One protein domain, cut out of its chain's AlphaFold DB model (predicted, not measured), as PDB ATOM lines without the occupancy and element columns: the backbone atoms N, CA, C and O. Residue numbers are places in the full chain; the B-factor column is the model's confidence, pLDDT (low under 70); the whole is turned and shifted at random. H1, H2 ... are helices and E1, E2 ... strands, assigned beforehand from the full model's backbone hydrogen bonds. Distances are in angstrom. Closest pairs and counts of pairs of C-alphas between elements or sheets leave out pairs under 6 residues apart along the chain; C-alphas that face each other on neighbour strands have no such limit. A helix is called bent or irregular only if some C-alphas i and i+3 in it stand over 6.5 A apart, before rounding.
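AT A GLANCE: This is residues 6 to 25 and 36 to 125 of the 125 residues of an uncharacterized protein of Streptococcus mitis SK597 (UniProt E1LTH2). A strongly twisted sheet, with three long strands E2, E3 and E4 and the short E1 at one edge, reaches out to one end of this domain, and a group of helices makes the other end. In the helical end H1, H4 and H5 run nearly side by side, with H4 between the other two, while the short helices H2 and H3 lie nearest the middle of the whole. The printed part has 110 residues, with five named helices and four named strands in the order H1 H2 H3 E1 E2 E3 H4 H5 E4. The sheet runs E1 E2 E3 E4, antiparallel throughout, and the class is mixed, helices and strands. The whole is compact, with a radius of gyration of the C-alphas of 14.4 A, but elongated, spanning 47 by 30 by 23 A.

IN THESE COORDINATES: In the sheet, E1 is residues 57 to 59, E2 is 62 to 70 and 26.6 A long, E3 is 75 to 82 and 22.4 A, and E4 is 117 to 124 and 20.5 A, ending with C-alpha 124 at (-36.137, 37.190, -11.271). E4 bends by 56 degrees at residue 120. H1 is residues 6 to 20, 21.5 A long, beginning with C-alpha 6 at (-29.518, 54.041, -36.474). H4 is residues 86 to 98, 18.6 A, and H5 is 102 to 113, 16.2 A. H2 is residues 39 to 42, and H3 is 46 to 53, irregular, with C-alphas 47 and 50 7.1 A apart.

HOW THE PARTS SIT: E1, E2 and E3 form a meander, each strand the antiparallel neighbour of the one before. E1 and E2 are a hairpin, with N 57 and O 64 at 2.8 A, within hydrogen-bond range. In the hairpin of E2 and E3, N 67 and O 78 are at 2.8 A; between E3 and E4, N 79 and O 121 are at 2.8 A. E1 and E4 are the edge strands. H2 is on the sheet at a height of 8.7 A, only just over none of its strands, with 2 of its 4 C-alphas falling on E3. H4 only grazes the sheet, with residues 86 to 90, and H1 with residues 6 to 11. H4 and H5, a helical hairpin, touch at Leu 96 and Met 105, their closest C-alphas, 5.8 A, at a shallow tilt of 18 degrees, opposite ways. H1 touches H4 with residues 14 to 18 alone, closest at the C-alphas of Ile 18 and Leu 97, 5.9 A, at a shallow tilt of 24 degrees, the same way. H1 also touches H3, closest at the C-alphas of Glu 15 and Pro 50, 4.4 A. H2 and H5 only just touch, with 3 pairs of C-alphas within 8 A, the closest being Gly 40 and Leu 113, 4.4 A. H1 and H5 are apart. Every O i to N i+4 pair is within hydrogen-bond range in H1, H4 and H5, against 2 of 4 in H3; H2 is too short for such a pair.

THE WHOLE: The C-alphas farthest apart, those of Phe 73 and Gln 100, are 47.8 A from each other. Residues 26 to 35, in the link from H1 to H2, are not printed, and C-alphas 25 and 36 stand 24.3 A apart across the cut. The links that are printed whole are tight. The mean pLDDT of the printed part is 89.1, and no printed residue is under 70.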
ATOM      1  N   GLU A   6     -28.766  53.545 -35.324       87.38
ATOM      2  CA  GLU A   6     -29.518  54.041 -36.474       87.38
ATOM      3  C   GLU A   6     -30.964  53.539 -36.436       87.38
ATOM      4  O   GLU A   6     -31.894  54.340 -36.555       87.38
ATOM      5  N   THR A   7     -31.162  52.241 -36.195       86.12
ATOM      6  CA  THR A   7     -32.503  51.665 -36.061       86.12
ATOM      7  C   THR A   7     -33.230  52.197 -34.827       86.12
ATOM      8  O   THR A   7     -34.424  52.474 -34.912       86.12
ATOM      9  N   GLU A   8     -32.552  52.408 -33.697       86.62
ATOM     10  CA  GLU A   8     -33.183  52.998 -32.503       86.62
ATOM     11  C   GLU A   8     -33.696  54.423 -32.757       86.62
ATOM     12  O   GLU A   8     -34.861  54.724 -32.483       86.62
ATOM     13  N   ILE A   9     -32.866  55.292 -33.347       89.62
ATOM     14  CA  ILE A   9     -33.278  56.651 -33.741       89.62
ATOM     15  C   ILE A   9     -34.433  56.580 -34.744       89.62
ATOM     16  O   ILE A   9     -35.357  57.396 -34.713       89.62
ATOM     17  N   TYR A  10     -34.391  55.606 -35.648       91.31
ATOM     18  CA  TYR A  10     -35.438  55.412 -36.632       91.31
ATOM     19  C   TYR A  10     -36.781  55.017 -35.994       91.31
ATOM     20  O   TYR A  10     -37.813  55.582 -36.357       91.31
ATOM     21  N   LEU A  11     -36.779  54.128 -34.996       91.12
ATOM     22  CA  LEU A  11     -37.980  53.757 -34.241       91.12
ATOM     23  C   LEU A  11     -38.580  54.948 -33.478       91.12
ATOM     24  O   LEU A  11     -39.801  55.096 -33.457       91.12
ATOM     25  N   GLN A  12     -37.749  55.831 -32.918       90.62
ATOM     26  CA  GLN A  12     -38.220  57.065 -32.269       90.62
ATOM     27  C   GLN A  12     -38.909  58.019 -33.253       90.62
ATOM     28  O   GLN A  12     -39.921  58.635 -32.921       90.62
ATOM     29  N   LYS A  13     -38.394  58.133 -34.484       92.69
ATOM     30  CA  LYS A  13     -39.059  58.918 -35.537       92.69
ATOM     31  C   LYS A  13     -40.414  58.314 -35.895       92.69
ATOM     32  O   LYS A  13     -41.409  59.030 -35.898       92.69
ATOM     33  N   LEU A  14     -40.462  56.993 -36.089       91.75
ATOM     34  CA  LEU A  14     -41.708  56.279 -36.368       91.75
ATOM     35  C   LEU A  14     -42.749  56.467 -35.257       91.75
ATOM     36  O   LEU A  14     -43.918  56.665 -35.568       91.75
ATOM     37  N   GLU A  15     -42.358  56.457 -33.978       92.75
ATOM     38  CA  GLU A  15     -43.276  56.773 -32.872       92.75
ATOM     39  C   GLU A  15     -43.956  58.136 -33.076       92.75
ATOM     40  O   GLU A  15     -45.184  58.241 -32.973       92.75
ATOM     41  N   GLY A  16     -43.164  59.177 -33.346       90.31
ATOM     42  CA  GLY A  16     -43.663  60.536 -33.555       90.31
ATOM     43  C   GLY A  16     -44.579  60.633 -34.771       90.31
ATOM     44  O   GLY A  16     -45.676  61.189 -34.679       90.31
ATOM     45  N   ASP A  17     -44.164  60.022 -35.878       93.06
ATOM     46  CA  ASP A  17     -44.911  60.035 -37.132       93.06
ATOM     47  C   ASP A  17     -46.264  59.324 -36.977       93.06
ATOM     48  O   ASP A  17     -47.289  59.853 -37.411       93.06
ATOM     49  N   ILE A  18     -46.314  58.175 -36.289       89.38
ATOM     50  CA  ILE A  18     -47.564  57.426 -36.068       89.38
ATOM     51  C   ILE A  18     -48.530  58.246 -35.219       89.38
ATOM     52  O   ILE A  18     -49.712  58.336 -35.539       89.38
ATOM     53  N   ARG A  19     -48.035  58.895 -34.159       87.00
ATOM     54  CA  ARG A  19     -48.869  59.758 -33.309       87.00
ATOM     55  C   ARG A  19     -49.432  60.967 -34.050       87.00
ATOM     56  O   ARG A  19     -50.461  61.489 -33.632       87.00
ATOM     57  N   SER A  20     -48.773  61.413 -35.119       88.25
ATOM     58  CA  SER A  20     -49.248  62.525 -35.948       88.25
ATOM     59  C   SER A  20     -50.391  62.141 -36.896       88.25
ATOM     60  O   SER A  20     -51.059  63.025 -37.434       88.25
ATOM     61  N   GLN A  21     -50.650  60.842 -37.087       86.88
ATOM     62  CA  GLN A  21     -51.703  60.362 -37.979       86.88
ATOM     63  C   GLN A  21     -53.090  60.749 -37.465       86.88
ATOM     64  O   GLN A  21     -53.441  60.494 -36.311       86.88
ATOM     65  N   LEU A  22     -53.921  61.284 -38.366       86.00
ATOM     66  CA  LEU A  22     -55.256  61.809 -38.049       86.00
ATOM     67  C   LEU A  22     -56.151  60.784 -37.337       86.00
ATOM     68  O   LEU A  22     -56.978  61.145 -36.502       86.00
ATOM     69  N   TYR A  23     -55.991  59.503 -37.673       83.38
ATOM     70  CA  TYR A  23     -56.867  58.431 -37.210       83.38
ATOM     71  C   TYR A  23     -56.321  57.640 -36.015       83.38
ATOM     72  O   TYR A  23     -57.056  56.812 -35.485       83.38
ATOM     73  N   TRP A  24     -55.073  57.863 -35.579       84.44
ATOM     74  CA  TRP A  24     -54.366  56.972 -34.643       84.44
ATOM     75  C   TRP A  24     -55.107  56.718 -33.320       84.44
ATOM     76  O   TRP A  24     -55.192  55.587 -32.850       84.44
ATOM     77  N   GLY A  25     -55.711  57.758 -32.739       74.50
ATOM     78  CA  GLY A  25     -56.474  57.657 -31.489       74.50
ATOM     79  C   GLY A  25     -57.854  56.998 -31.622       74.50
ATOM     80  O   GLY A  25     -58.595  56.956 -30.644       74.50
ATOM     81  N   PRO A  36     -51.476  34.821 -25.786       91.94
ATOM     82  CA  PRO A  36     -50.177  35.081 -25.144       91.94
ATOM     83  C   PRO A  36     -48.962  35.003 -26.079       91.94
ATOM     84  O   PRO A  36     -47.882  35.484 -25.753       91.94
ATOM     85  N   ASN A  37     -49.105  34.385 -27.249       94.44
ATOM     86  CA  ASN A  37     -48.065  34.323 -28.273       94.44
ATOM     87  C   ASN A  37     -48.177  35.444 -29.320       94.44
ATOM     88  O   ASN A  37     -47.516  35.357 -30.352       94.44
ATOM     89  N   GLN A  38     -49.005  36.465 -29.095       94.62
ATOM     90  CA  GLN A  38     -49.188  37.611 -29.986       94.62
ATOM     91  C   GLN A  38     -48.724  38.898 -29.314       94.62
ATOM     92  O   GLN A  38     -48.907  39.092 -28.115       94.62
ATOM     93  N   LEU A  39     -48.170  39.811 -30.110       94.12
ATOM     94  CA  LEU A  39     -47.663  41.095 -29.632       94.12
ATOM     95  C   LEU A  39     -48.721  41.909 -28.871       94.12
ATOM     96  O   LEU A  39     -48.415  42.500 -27.840       94.12
ATOM     97  N   GLY A  40     -49.966  41.908 -29.354       92.00
ATOM     98  CA  GLY A  40     -51.074  42.646 -28.751       92.00
ATOM     99  C   GLY A  40     -51.383  42.246 -27.307       92.00
ATOM    100  O   GLY A  40     -51.911  43.066 -26.568       92.00
ATOM    101  N   PHE A  41     -51.003  41.038 -26.876       91.81
ATOM    102  CA  PHE A  41     -51.179  40.593 -25.490       91.81
ATOM    103  C   PHE A  41     -50.330  41.400 -24.501       91.81
ATOM    104  O   PHE A  41     -50.741  41.615 -23.366       91.81
ATOM    105  N   TYR A  42     -49.170  41.888 -24.945       90.75
ATOM    106  CA  TYR A  42     -48.204  42.621 -24.119       90.75
ATOM    107  C   TYR A  42     -48.387  44.144 -24.190       90.75
ATOM    108  O   TYR A  42     -47.582  44.906 -23.654       90.75
ATOM    109  N   LEU A  43     -49.435  44.600 -24.874       88.38
ATOM    110  CA  LEU A  43     -49.767  46.007 -25.040       88.38
ATOM    111  C   LEU A  43     -51.051  46.308 -24.277       88.38
ATOM    112  O   LEU A  43     -52.047  45.610 -24.433       88.38
ATOM    113  N   SER A  44     -51.039  47.368 -23.464       76.25
ATOM    114  CA  SER A  44     -52.220  47.790 -22.696       76.25
ATOM    115  C   SER A  44     -53.419  48.076 -23.602       76.25
ATOM    116  O   SER A  44     -54.550  47.749 -23.258       76.25
ATOM    117  N   ASP A  45     -53.154  48.679 -24.759       79.94
ATOM    118  CA  ASP A  45     -54.117  48.934 -25.823       79.94
ATOM    119  C   ASP A  45     -53.386  49.149 -27.167       79.94
ATOM    120  O   ASP A  45     -52.162  49.331 -27.198       79.94
ATOM    121  N   PRO A  46     -54.102  49.172 -28.304       79.25
ATOM    122  CA  PRO A  46     -53.500  49.492 -29.597       79.25
ATOM    123  C   PRO A  46     -52.837  50.882 -29.667       79.25
ATOM    124  O   PRO A  46     -51.879  51.052 -30.419       79.25
ATOM    125  N   ILE A  47     -53.287  51.860 -28.866       84.94
ATOM    126  CA  ILE A  47     -52.721  53.225 -28.807       84.94
ATOM    127  C   ILE A  47     -51.309  53.216 -28.211       84.94
ATOM    128  O   ILE A  47     -50.509  54.100 -28.525       84.94
ATOM    129  N   SER A  48     -50.969  52.213 -27.403       88.81
ATOM    130  CA  SER A  48     -49.655  52.063 -26.784       88.81
ATOM    131  C   SER A  48     -48.555  51.607 -27.753       88.81
ATOM    132  O   SER A  48     -47.375  51.744 -27.419       88.81
ATOM    133  N   LEU A  49     -48.896  51.162 -28.973       91.06
ATOM    134  CA  LEU A  49     -47.919  50.711 -29.975       91.06
ATOM    135  C   LEU A  49     -46.759  51.703 -30.226       91.06
ATOM    136  O   LEU A  49     -45.615  51.254 -30.217       91.06
ATOM    137  N   PRO A  50     -46.956  53.027 -30.402       90.94
ATOM    138  CA  PRO A  50     -45.871  53.954 -30.701       90.94
ATOM    139  C   PRO A  50     -44.915  54.062 -29.513       90.94
ATOM    140  O   PRO A  50     -43.704  54.039 -29.691       90.94
ATOM    141  N   ALA A  51     -45.456  54.099 -28.290       90.88
ATOM    142  CA  ALA A  51     -44.646  54.092 -27.074       90.88
ATOM    143  C   ALA A  51     -43.899  52.763 -26.893       90.88
ATOM    144  O   ALA A  51     -42.837  52.723 -26.281       90.88
ATOM    145  N   PHE A  52     -44.457  51.665 -27.397       92.19
ATOM    146  CA  PHE A  52     -43.811  50.367 -27.360       92.19
ATOM    147  C   PHE A  52     -42.643  50.258 -28.345       92.19
ATOM    148  O   PHE A  52     -41.643  49.626 -28.010       92.19
ATOM    149  N   LEU A  53     -42.706  50.913 -29.513       91.88
ATOM    150  CA  LEU A  53     -41.605  50.897 -30.488       91.88
ATOM    151  C   LEU A  53     -40.279  51.357 -29.874       91.88
ATOM    152  O   LEU A  53     -39.236  50.795 -30.193       91.88
ATOM    153  N   THR A  54     -40.306  52.321 -28.952       89.25
ATOM    154  CA  THR A  54     -39.094  52.816 -28.278       89.25
ATOM    155  C   THR A  54     -38.580  51.912 -27.162       89.25
ATOM    156  O   THR A  54     -37.487  52.133 -26.649       89.25
ATOM    157  N   ARG A  55     -39.341  50.876 -26.794       90.25
ATOM    158  CA  ARG A  55     -38.943  49.848 -25.821       90.25
ATOM    159  C   ARG A  55     -38.358  48.605 -26.490       90.25
ATOM    160  O   ARG A  55     -37.875  47.716 -25.789       90.25
ATOM    161  N   LEU A  56     -38.406  48.525 -27.821       91.62
ATOM    162  CA  LEU A  56     -37.832  47.414 -28.567       91.62
ATOM    163  C   LEU A  56     -36.307  47.441 -28.466       91.62
ATOM    164  O   LEU A  56     -35.647  48.410 -28.833       91.62
ATOM    165  N   ARG A  57     -35.744  46.319 -28.035       90.81
ATOM    166  CA  ARG A  57     -34.322  46.020 -28.159       90.81
ATOM    167  C   ARG A  57     -34.049  45.592 -29.597       90.81
ATOM    168  O   ARG A  57     -34.691  44.668 -30.105       90.81
ATOM    169  N   VAL A  58     -33.096  46.254 -30.247       88.81
ATOM    170  CA  VAL A  58     -32.723  45.963 -31.634       88.81
ATOM    171  C   VAL A  58     -31.605  44.927 -31.676       88.81
ATOM    172  O   VAL A  58     -30.567  45.082 -31.032       88.81
ATOM    173  N   PHE A  59     -31.798  43.885 -32.479       84.31
ATOM    174  CA  PHE A  59     -30.783  42.882 -32.777       84.31
ATOM    175  C   PHE A  59     -30.574  42.790 -34.286       84.31
ATOM    176  O   PHE A  59     -31.399  43.233 -35.082       84.31
ATOM    177  N   GLU A  60     -29.481  42.147 -34.691       79.38
ATOM    178  CA  GLU A  60     -29.116  42.003 -36.103       79.38
ATOM    179  C   GLU A  60     -30.253  41.416 -36.958       79.38
ATOM    180  O   GLU A  60     -30.473  41.859 -38.082       79.38
ATOM    181  N   LYS A  61     -31.014  40.455 -36.413       80.62
ATOM    182  CA  LYS A  61     -32.044  39.705 -37.150       80.62
ATOM    183  C   LYS A  61     -33.491  40.088 -36.820       80.62
ATOM    184  O   LYS A  61     -34.398  39.541 -37.443       80.62
ATOM    185  N   GLY A  62     -33.727  40.994 -35.874       89.06
ATOM    186  CA  GLY A  62     -35.086  41.319 -35.439       89.06
ATOM    187  C   GLY A  62     -35.137  42.131 -34.152       89.06
ATOM    188  O   GLY A  62     -34.177  42.807 -33.786       89.06
ATOM    189  N   PHE A  63     -36.273  42.042 -33.468       92.69
ATOM    190  CA  PHE A  63     -36.563  42.814 -32.265       92.69
ATOM    191  C   PHE A  63     -36.903  41.900 -31.091       92.69
ATOM    192  O   PHE A  63     -37.466  40.820 -31.279       92.69
ATOM    193  N   ALA A  64     -36.603  42.356 -29.878       93.00
ATOM    194  CA  ALA A  64     -37.137  41.769 -28.654       93.00
ATOM    195  C   ALA A  64     -37.620  42.865 -27.704       93.00
ATOM    196  O   ALA A  64     -37.283  44.034 -27.876       93.00
ATOM    197  N   PHE A  65     -38.386  42.495 -26.692       93.38
ATOM    198  CA  PHE A  65     -38.837  43.409 -25.649       93.38
ATOM    199  C   PHE A  65     -38.909  42.695 -24.306       93.38
ATOM    200  O   PHE A  65     -38.979  41.467 -24.243       93.38
ATOM    201  N   ASP A  66     -38.892  43.495 -23.246       91.81
ATOM    202  CA  ASP A  66     -39.057  43.016 -21.884       91.81
ATOM    203  C   ASP A  66     -40.506  43.202 -21.448       91.81
ATOM    204  O   ASP A  66     -41.051  44.306 -21.538       91.81
ATOM    205  N   ASP A  67     -41.094  42.142 -20.920       89.81
ATOM    206  CA  ASP A  67     -42.311  42.183 -20.130       89.81
ATOM    207  C   ASP A  67     -41.943  42.145 -18.642       89.81
ATOM    208  O   ASP A  67     -41.140  41.317 -18.205       89.81
ATOM    209  N   VAL A  68     -42.466  43.092 -17.866       86.00
ATOM    210  CA  VAL A  68     -42.059  43.300 -16.471       86.00
ATOM    211  C   VAL A  68     -43.258  43.115 -15.558       86.00
ATOM    212  O   VAL A  68     -44.080  44.015 -15.392       86.00
ATOM    213  N   GLU A  69     -43.289  41.983 -14.867       83.12
ATOM    214  CA  GLU A  69     -44.242  41.717 -13.801       83.12
ATOM    215  C   GLU A  69     -43.637  42.150 -12.460       83.12
ATOM    216  O   GLU A  69     -42.601  41.649 -12.015       83.12
ATOM    217  N   THR A  70     -44.285  43.104 -11.791       79.75
ATOM    218  CA  THR A  70     -43.856  43.570 -10.464       79.75
ATOM    219  C   THR A  70     -44.891  43.171  -9.423       79.75
ATOM    220  O   THR A  70     -46.052  43.563  -9.519       79.75
ATOM    221  N   ASN A  71     -44.470  42.421  -8.403       77.19
ATOM    222  CA  ASN A  71     -45.260  42.198  -7.194       77.19
ATOM    223  C   ASN A  71     -44.541  42.795  -5.971       77.19
ATOM    224  O   ASN A  71     -43.433  43.315  -6.081       77.19
ATOM    225  N   VAL A  72     -45.174  42.737  -4.794       72.94
ATOM    226  CA  VAL A  72     -44.670  43.375  -3.557       72.94
ATOM    227  C   VAL A  72     -43.276  42.869  -3.137       72.94
ATOM    228  O   VAL A  72     -42.578  43.559  -2.401       72.94
ATOM    229  N   PHE A  73     -42.847  41.692  -3.600       70.25
ATOM    230  CA  PHE A  73     -41.631  41.024  -3.121       70.25
ATOM    231  C   PHE A  73     -40.566  40.794  -4.190       70.25
ATOM    232  O   PHE A  73     -39.412  40.568  -3.834       70.25
ATOM    233  N   LYS A  74     -40.941  40.768  -5.472       79.75
ATOM    234  CA  LYS A  74     -40.072  40.365  -6.579       79.75
ATOM    235  C   LYS A  74     -40.420  41.118  -7.850       79.75
ATOM    236  O   LYS A  74     -41.592  41.396  -8.130       79.75
ATOM    237  N   ARG A  75     -39.391  41.372  -8.653       84.50
ATOM    238  CA  ARG A  75     -39.525  41.866 -10.019       84.50
ATOM    239  C   ARG A  75     -39.139  40.749 -10.973       84.50
ATOM    240  O   ARG A  75     -37.996  40.306 -10.992       84.50
ATOM    241  N   LYS A  76     -40.099  40.304 -11.771       87.25
ATOM    242  CA  LYS A  76     -39.901  39.293 -12.800       87.25
ATOM    243  C   LYS A  76     -39.830  39.983 -14.160       87.25
ATOM    244  O   LYS A  76     -40.686  40.802 -14.480       87.25
ATOM    245  N   ILE A  77     -38.783  39.697 -14.923       88.75
ATOM    246  CA  ILE A  77     -38.564  40.238 -16.264       88.75
ATOM    247  C   ILE A  77     -38.532  39.065 -17.234       88.75
ATOM    248  O   ILE A  77     -37.652  38.215 -17.134       88.75
ATOM    249  N   THR A  78     -39.468  39.042 -18.172       91.00
ATOM    250  CA  THR A  78     -39.565  38.033 -19.225       91.00
ATOM    251  C   THR A  78     -39.201  38.673 -20.558       91.00
ATOM    252  O   THR A  78     -39.719  39.733 -20.892       91.00
ATOM    253  N   VAL A  79     -38.313  38.059 -21.335       92.00
ATOM    254  CA  VAL A  79     -37.859  38.600 -22.623       92.00
ATOM    255  C   VAL A  79     -38.539  37.857 -23.765       92.00
ATOM    256  O   VAL A  79     -38.446  36.632 -23.860       92.00
ATOM    257  N   PHE A  80     -39.165  38.602 -24.675       94.44
ATOM    258  CA  PHE A  80     -39.858  38.063 -25.844       94.44
ATOM    259  C   PHE A  80     -39.236  38.547 -27.150       94.44
ATOM    260  O   PHE A  80     -39.036  39.743 -27.343       94.44
ATOM    261  N   ALA A  81     -38.981  37.624 -28.078       94.62
ATOM    262  CA  ALA A  81     -38.634  37.929 -29.465       94.62
ATOM    263  C   ALA A  81     -39.895  38.219 -30.272       94.62
ATOM    264  O   ALA A  81     -40.859  37.460 -30.190       94.62
ATOM    265  N   VAL A  82     -39.849  39.222 -31.144       95.12
ATOM    266  CA  VAL A  82     -40.812  39.353 -32.241       95.12
ATOM    267  C   VAL A  82     -40.430  38.343 -33.323       95.12
ATOM    268  O   VAL A  82     -39.320  38.395 -33.854       95.12
ATOM    269  N   ASN A  83     -41.336  37.425 -33.669       93.81
ATOM    270  CA  ASN A  83     -41.097  36.368 -34.663       93.81
ATOM    271  C   ASN A  83     -41.225  36.892 -36.095       93.81
ATOM    272  O   ASN A  83     -41.951  36.348 -36.930       93.81
ATOM    273  N   GLU A  84     -40.523  37.974 -36.387       92.88
ATOM    274  CA  GLU A  84     -40.483  38.583 -37.698       92.88
ATOM    275  C   GLU A  84     -39.124  39.243 -37.907       92.88
ATOM    276  O   GLU A  84     -38.500  39.737 -36.968       92.88
ATOM    277  N   ASN A  85     -38.644  39.230 -39.151       90.81
ATOM    278  CA  ASN A  85     -37.390  39.902 -39.457       90.81
ATOM    279  C   ASN A  85     -37.549  41.429 -39.340       90.81
ATOM    280  O   ASN A  85     -38.652  41.980 -39.449       90.81
ATOM    281  N   LYS A  86     -36.418  42.104 -39.135       90.12
ATOM    282  CA  LYS A  86     -36.359  43.550 -38.914       90.12
ATOM    283  C   LYS A  86     -37.051  44.337 -40.033       90.12
ATOM    284  O   LYS A  86     -37.863  45.217 -39.754       90.12
ATOM    285  N   GLU A  87     -36.775  44.001 -41.294       91.44
ATOM    286  CA  GLU A  87     -37.288  44.754 -42.442       91.44
ATOM    287  C   GLU A  87     -38.802  44.602 -42.617       91.44
ATOM    288  O   GLU A  87     -39.484  45.589 -42.888       91.44
ATOM    289  N   LYS A  88     -39.344  43.388 -42.452       93.38
ATOM    290  CA  LYS A  88     -40.786  43.125 -42.572       93.38
ATOM    291  C   LYS A  88     -41.554  43.818 -41.463       93.38
ATOM    292  O   LYS A  88     -42.575  44.434 -41.755       93.38
ATOM    293  N   PHE A  89     -41.050  43.761 -40.231       93.56
ATOM    294  CA  PHE A  89     -41.709  44.430 -39.118       93.56
ATOM    295  C   PHE A  89     -41.739  45.948 -39.341       93.56
ATOM    296  O   PHE A  89     -42.810  46.553 -39.316       93.56
ATOM    297  N   ILE A  90     -40.599  46.555 -39.704       92.88
ATOM    298  CA  ILE A  90     -40.528  47.980 -40.067       92.88
ATOM    299  C   ILE A  90     -41.464  48.314 -41.237       92.88
ATOM    300  O   ILE A  90     -42.115  49.358 -41.218       92.88
ATOM    301  N   ALA A  91     -41.564  47.454 -42.253       94.00
ATOM    302  CA  ALA A  91     -42.450  47.683 -43.391       94.00
ATOM    303  C   ALA A  91     -43.931  47.729 -42.982       94.00
ATOM    304  O   ALA A  91     -44.672  48.551 -43.517       94.00
ATOM    305  N   LYS A  92     -44.363  46.914 -42.008       94.62
ATOM    306  CA  LYS A  92     -45.723  47.014 -41.453       94.62
ATOM    307  C   LYS A  92     -45.941  48.346 -40.742       94.62
ATOM    308  O   LYS A  92     -46.974  48.975 -40.951       94.62
ATOM    309  N   ILE A  93     -44.961  48.798 -39.954       93.00
ATOM    310  CA  ILE A  93     -45.039  50.101 -39.282       93.00
ATOM    311  C   ILE A  93     -45.100  51.247 -40.303       93.00
ATOM    312  O   ILE A  93     -45.906  52.157 -40.158       93.00
ATOM    313  N   LYS A  94     -44.310  51.189 -41.381       93.38
ATOM    314  CA  LYS A  94     -44.380  52.174 -42.474       93.38
ATOM    315  C   LYS A  94     -45.738  52.165 -43.167       93.38
ATOM    316  O   LYS A  94     -46.326  53.220 -43.350       93.38
ATOM    317  N   LYS A  95     -46.279  50.980 -43.466       93.25
ATOM    318  CA  LYS A  95     -47.623  50.858 -44.045       93.25
ATOM    319  C   LYS A  95     -48.673  51.555 -43.175       93.25
ATOM    320  O   LYS A  95     -49.584  52.174 -43.709       93.25
ATOM    321  N   LEU A  96     -48.530  51.488 -41.851       91.44
ATOM    322  CA  LEU A  96     -49.424  52.169 -40.914       91.44
ATOM    323  C   LEU A  96     -49.396  53.700 -41.070       91.44
ATOM    324  O   LEU A  96     -50.429  54.339 -40.901       91.44
ATOM    325  N   LEU A  97     -48.241  54.278 -41.424       91.31
ATOM    326  CA  LEU A  97     -48.091  55.709 -41.724       91.31
ATOM    327  C   LEU A  97     -48.698  56.106 -43.069       91.31
ATOM    328  O   LEU A  97     -49.174  57.228 -43.223       91.31
ATOM    329  N   ASP A  98     -48.671  55.192 -44.034       91.44
ATOM    330  CA  ASP A  98     -49.155  55.449 -45.389       91.44
ATOM    331  C   ASP A  98     -50.678  55.259 -45.524       91.44
ATOM    332  O   ASP A  98     -51.250  55.584 -46.569       91.44
ATOM    333  N   CYS A  99     -51.346  54.760 -44.478       90.94
ATOM    334  CA  CYS A  99     -52.786  54.513 -44.465       90.94
ATOM    335  C   CYS A  99     -53.583  55.798 -44.730       90.94
ATOM    336  O   CYS A  99     -53.432  56.799 -44.032       90.94
ATOM    337  N   GLN A 100     -54.506  55.749 -45.693       87.44
ATOM    338  CA  GLN A 100     -55.308  56.919 -46.092       87.44
ATOM    339  C   GLN A 100     -56.707  56.933 -45.465       87.44
ATOM    340  O   GLN A 100     -57.477  57.876 -45.647       87.44
ATOM    341  N   SER A 101     -57.070  55.881 -44.730       89.81
ATOM    342  CA  SER A 101     -58.382  55.757 -44.098       89.81
ATOM    343  C   SER A 101     -58.300  55.109 -42.720       89.81
ATOM    344  O   SER A 101     -57.397  54.319 -42.434       89.81
ATOM    345  N   ARG A 102     -59.300  55.388 -41.871       88.38
ATOM    346  CA  ARG A 102     -59.444  54.735 -40.560       88.38
ATOM    347  C   ARG A 102     -59.504  53.211 -40.688       88.38
ATOM    348  O   ARG A 102     -58.883  52.531 -39.883       88.38
ATOM    349  N   GLY A 103     -60.239  52.687 -41.673       89.12
ATOM    350  CA  GLY A 103     -60.389  51.242 -41.878       89.12
ATOM    351  C   GLY A 103     -59.053  50.563 -42.174       89.12
ATOM    352  O   GLY A 103     -58.680  49.620 -41.487       89.12
ATOM    353  N   GLU A 104     -58.289  51.118 -43.114       90.69
ATOM    354  CA  GLU A 104     -56.965  50.604 -43.481       90.69
ATOM    355  C   GLU A 104     -55.959  50.693 -42.323       90.69
ATOM    356  O   GLU A 104     -55.199  49.750 -42.083       90.69
ATOM    357  N   MET A 105     -55.988  51.801 -41.571       90.56
ATOM    358  CA  MET A 105     -55.167  51.964 -40.371       90.56
ATOM    359  C   MET A 105     -55.509  50.890 -39.342       90.56
ATOM    360  O   MET A 105     -54.611  50.214 -38.846       90.56
ATOM    361  N   CYS A 106     -56.801  50.678 -39.074       88.75
ATOM    362  CA  CYS A 106     -57.269  49.656 -38.146       88.75
ATOM    363  C   CYS A 106     -56.808  48.260 -38.577       88.75
ATOM    364  O   CYS A 106     -56.209  47.552 -37.779       88.75
ATOM    365  N   GLU A 107     -57.022  47.869 -39.834       90.19
ATOM    366  CA  GLU A 107     -56.575  46.570 -40.351       90.19
ATOM    367  C   GLU A 107     -55.057  46.388 -40.230       90.19
ATOM    368  O   GLU A 107     -54.578  45.338 -39.794       90.19
ATOM    369  N   THR A 108     -54.289  47.423 -40.571       92.44
ATOM    370  CA  THR A 108     -52.825  47.390 -40.490       92.44
ATOM    371  C   THR A 108     -52.351  47.300 -39.041       92.44
ATOM    372  O   THR A 108     -51.447  46.520 -38.739       92.44
ATOM    373  N   LEU A 109     -52.994  48.027 -38.128       91.00
ATOM    374  CA  LEU A 109     -52.728  47.961 -36.697       91.00
ATOM    375  C   LEU A 109     -53.005  46.560 -36.149       91.00
ATOM    376  O   LEU A 109     -52.143  45.976 -35.498       91.00
ATOM    377  N   LEU A 110     -54.158  45.977 -36.478       90.38
ATOM    378  CA  LEU A 110     -54.498  44.608 -36.082       90.38
ATOM    379  C   LEU A 110     -53.480  43.592 -36.599       90.38
ATOM    380  O   LEU A 110     -53.083  42.688 -35.867       90.38
ATOM    381  N   TYR A 111     -53.003  43.770 -37.829       92.50
ATOM    382  CA  TYR A 111     -51.974  42.913 -38.406       92.50
ATOM    383  C   TYR A 111     -50.618  43.028 -37.688       92.50
ATOM    384  O   TYR A 111     -49.913  42.028 -37.543       92.50
ATOM    385  N   ILE A 112     -50.254  44.220 -37.203       93.56
ATOM    386  CA  ILE A 112     -49.051  44.417 -36.380       93.56
ATOM    387  C   ILE A 112     -49.221  43.730 -35.022       93.56
ATOM    388  O   ILE A 112     -48.350  42.961 -34.618       93.56
ATOM    389  N   LEU A 113     -50.349  43.949 -34.343       92.56
ATOM    390  CA  LEU A 113     -50.630  43.390 -33.014       92.56
ATOM    391  C   LEU A 113     -50.755  41.860 -33.026       92.56
ATOM    392  O   LEU A 113     -50.362  41.198 -32.069       92.56
ATOM    393  N   ALA A 114     -51.222  41.276 -34.130       93.38
ATOM    394  CA  ALA A 114     -51.275  39.829 -34.319       93.38
ATOM    395  C   ALA A 114     -49.900  39.186 -34.592       93.38
ATOM    396  O   ALA A 114     -49.830  37.963 -34.746       93.38
ATOM    397  N   THR A 115     -48.815  39.969 -34.678       95.94
ATOM    398  CA  THR A 115     -47.470  39.440 -34.949       95.94
ATOM    399  C   THR A 115     -47.063  38.461 -33.843       95.94
ATOM    400  O   THR A 115     -47.136  38.824 -32.665       95.94
ATOM    401  N   PRO A 116     -46.634  37.232 -34.186       96.31
ATOM    402  CA  PRO A 116     -46.268  36.251 -33.178       96.31
ATOM    403  C   PRO A 116     -45.015  36.657 -32.402       96.31
ATOM    404  O   PRO A 116     -44.099  37.267 -32.958       96.31
ATOM    405  N   VAL A 117     -44.942  36.249 -31.138       96.00
ATOM    406  CA  VAL A 117     -43.773  36.428 -30.273       96.00
ATOM    407  C   VAL A 117     -43.351  35.104 -29.636       96.00
ATOM    408  O   VAL A 117     -44.174  34.203 -29.463       96.00
ATOM    409  N   THR A 118     -42.068  34.968 -29.299       94.25
ATOM    410  CA  THR A 118     -41.515  33.775 -28.634       94.25
ATOM    411  C   THR A 118     -40.794  34.163 -27.357       94.25
ATOM    412  O   THR A 118     -39.984  35.087 -27.364       94.25
ATOM    413  N   TYR A 119     -41.051  33.429 -26.277       92.56
ATOM    414  CA  TYR A 119     -40.277  33.511 -25.042       92.56
ATOM    415  C   TYR A 119     -38.802  33.176 -25.312       92.56
ATOM    416  O   TYR A 119     -38.503  32.120 -25.873       92.56
ATOM    417  N   ILE A 120     -37.888  34.059 -24.912       90.19
ATOM    418  CA  ILE A 120     -36.441  33.835 -25.021       90.19
ATOM    419  C   ILE A 120     -35.850  33.496 -23.654       90.19
ATOM    420  O   ILE A 120     -35.078  32.547 -23.550       90.19
ATOM    421  N   ASP A 121     -36.161  34.297 -22.634       88.38
ATOM    422  CA  ASP A 121     -35.474  34.235 -21.345       88.38
ATOM    423  C   ASP A 121     -36.304  34.861 -20.217       88.38
ATOM    424  O   ASP A 121     -37.253  35.606 -20.468       88.38
ATOM    425  N   GLU A 122     -35.918  34.587 -18.974       88.56
ATOM    426  CA  GLU A 122     -36.550  35.112 -17.766       88.56
ATOM    427  C   GLU A 122     -35.507  35.396 -16.682       88.56
ATOM    428  O   GLU A 122     -34.653  34.567 -16.372       88.56
ATOM    429  N   ALA A 123     -35.624  36.559 -16.049       83.56
ATOM    430  CA  ALA A 123     -34.843  36.937 -14.882       83.56
ATOM    431  C   ALA A 123     -35.767  37.307 -13.716       83.56
ATOM    432  O   ALA A 123     -36.755  38.025 -13.887       83.56
ATOM    433  N   VAL A 124     -35.427  36.848 -12.510       77.69
ATOM    434  CA  VAL A 124     -36.137  37.190 -11.271       77.69
ATOM    435  C   VAL A 124     -35.177  37.941 -10.356       77.69
ATOM    436  O   VAL A 124     -34.137  37.397  -9.981       77.69
ATOM    437  N   CYS A 125     -35.546  39.170 -10.004       71.12
ATOM    438  CA  CYS A 125     -34.798  40.063  -9.124       71.12
ATOM    439  C   CYS A 125     -35.547  40.315  -7.812       71.12
ATOM    440  O   CYS A 125     -36.799  40.437  -7.839       71.12
TER     441      CYS A 125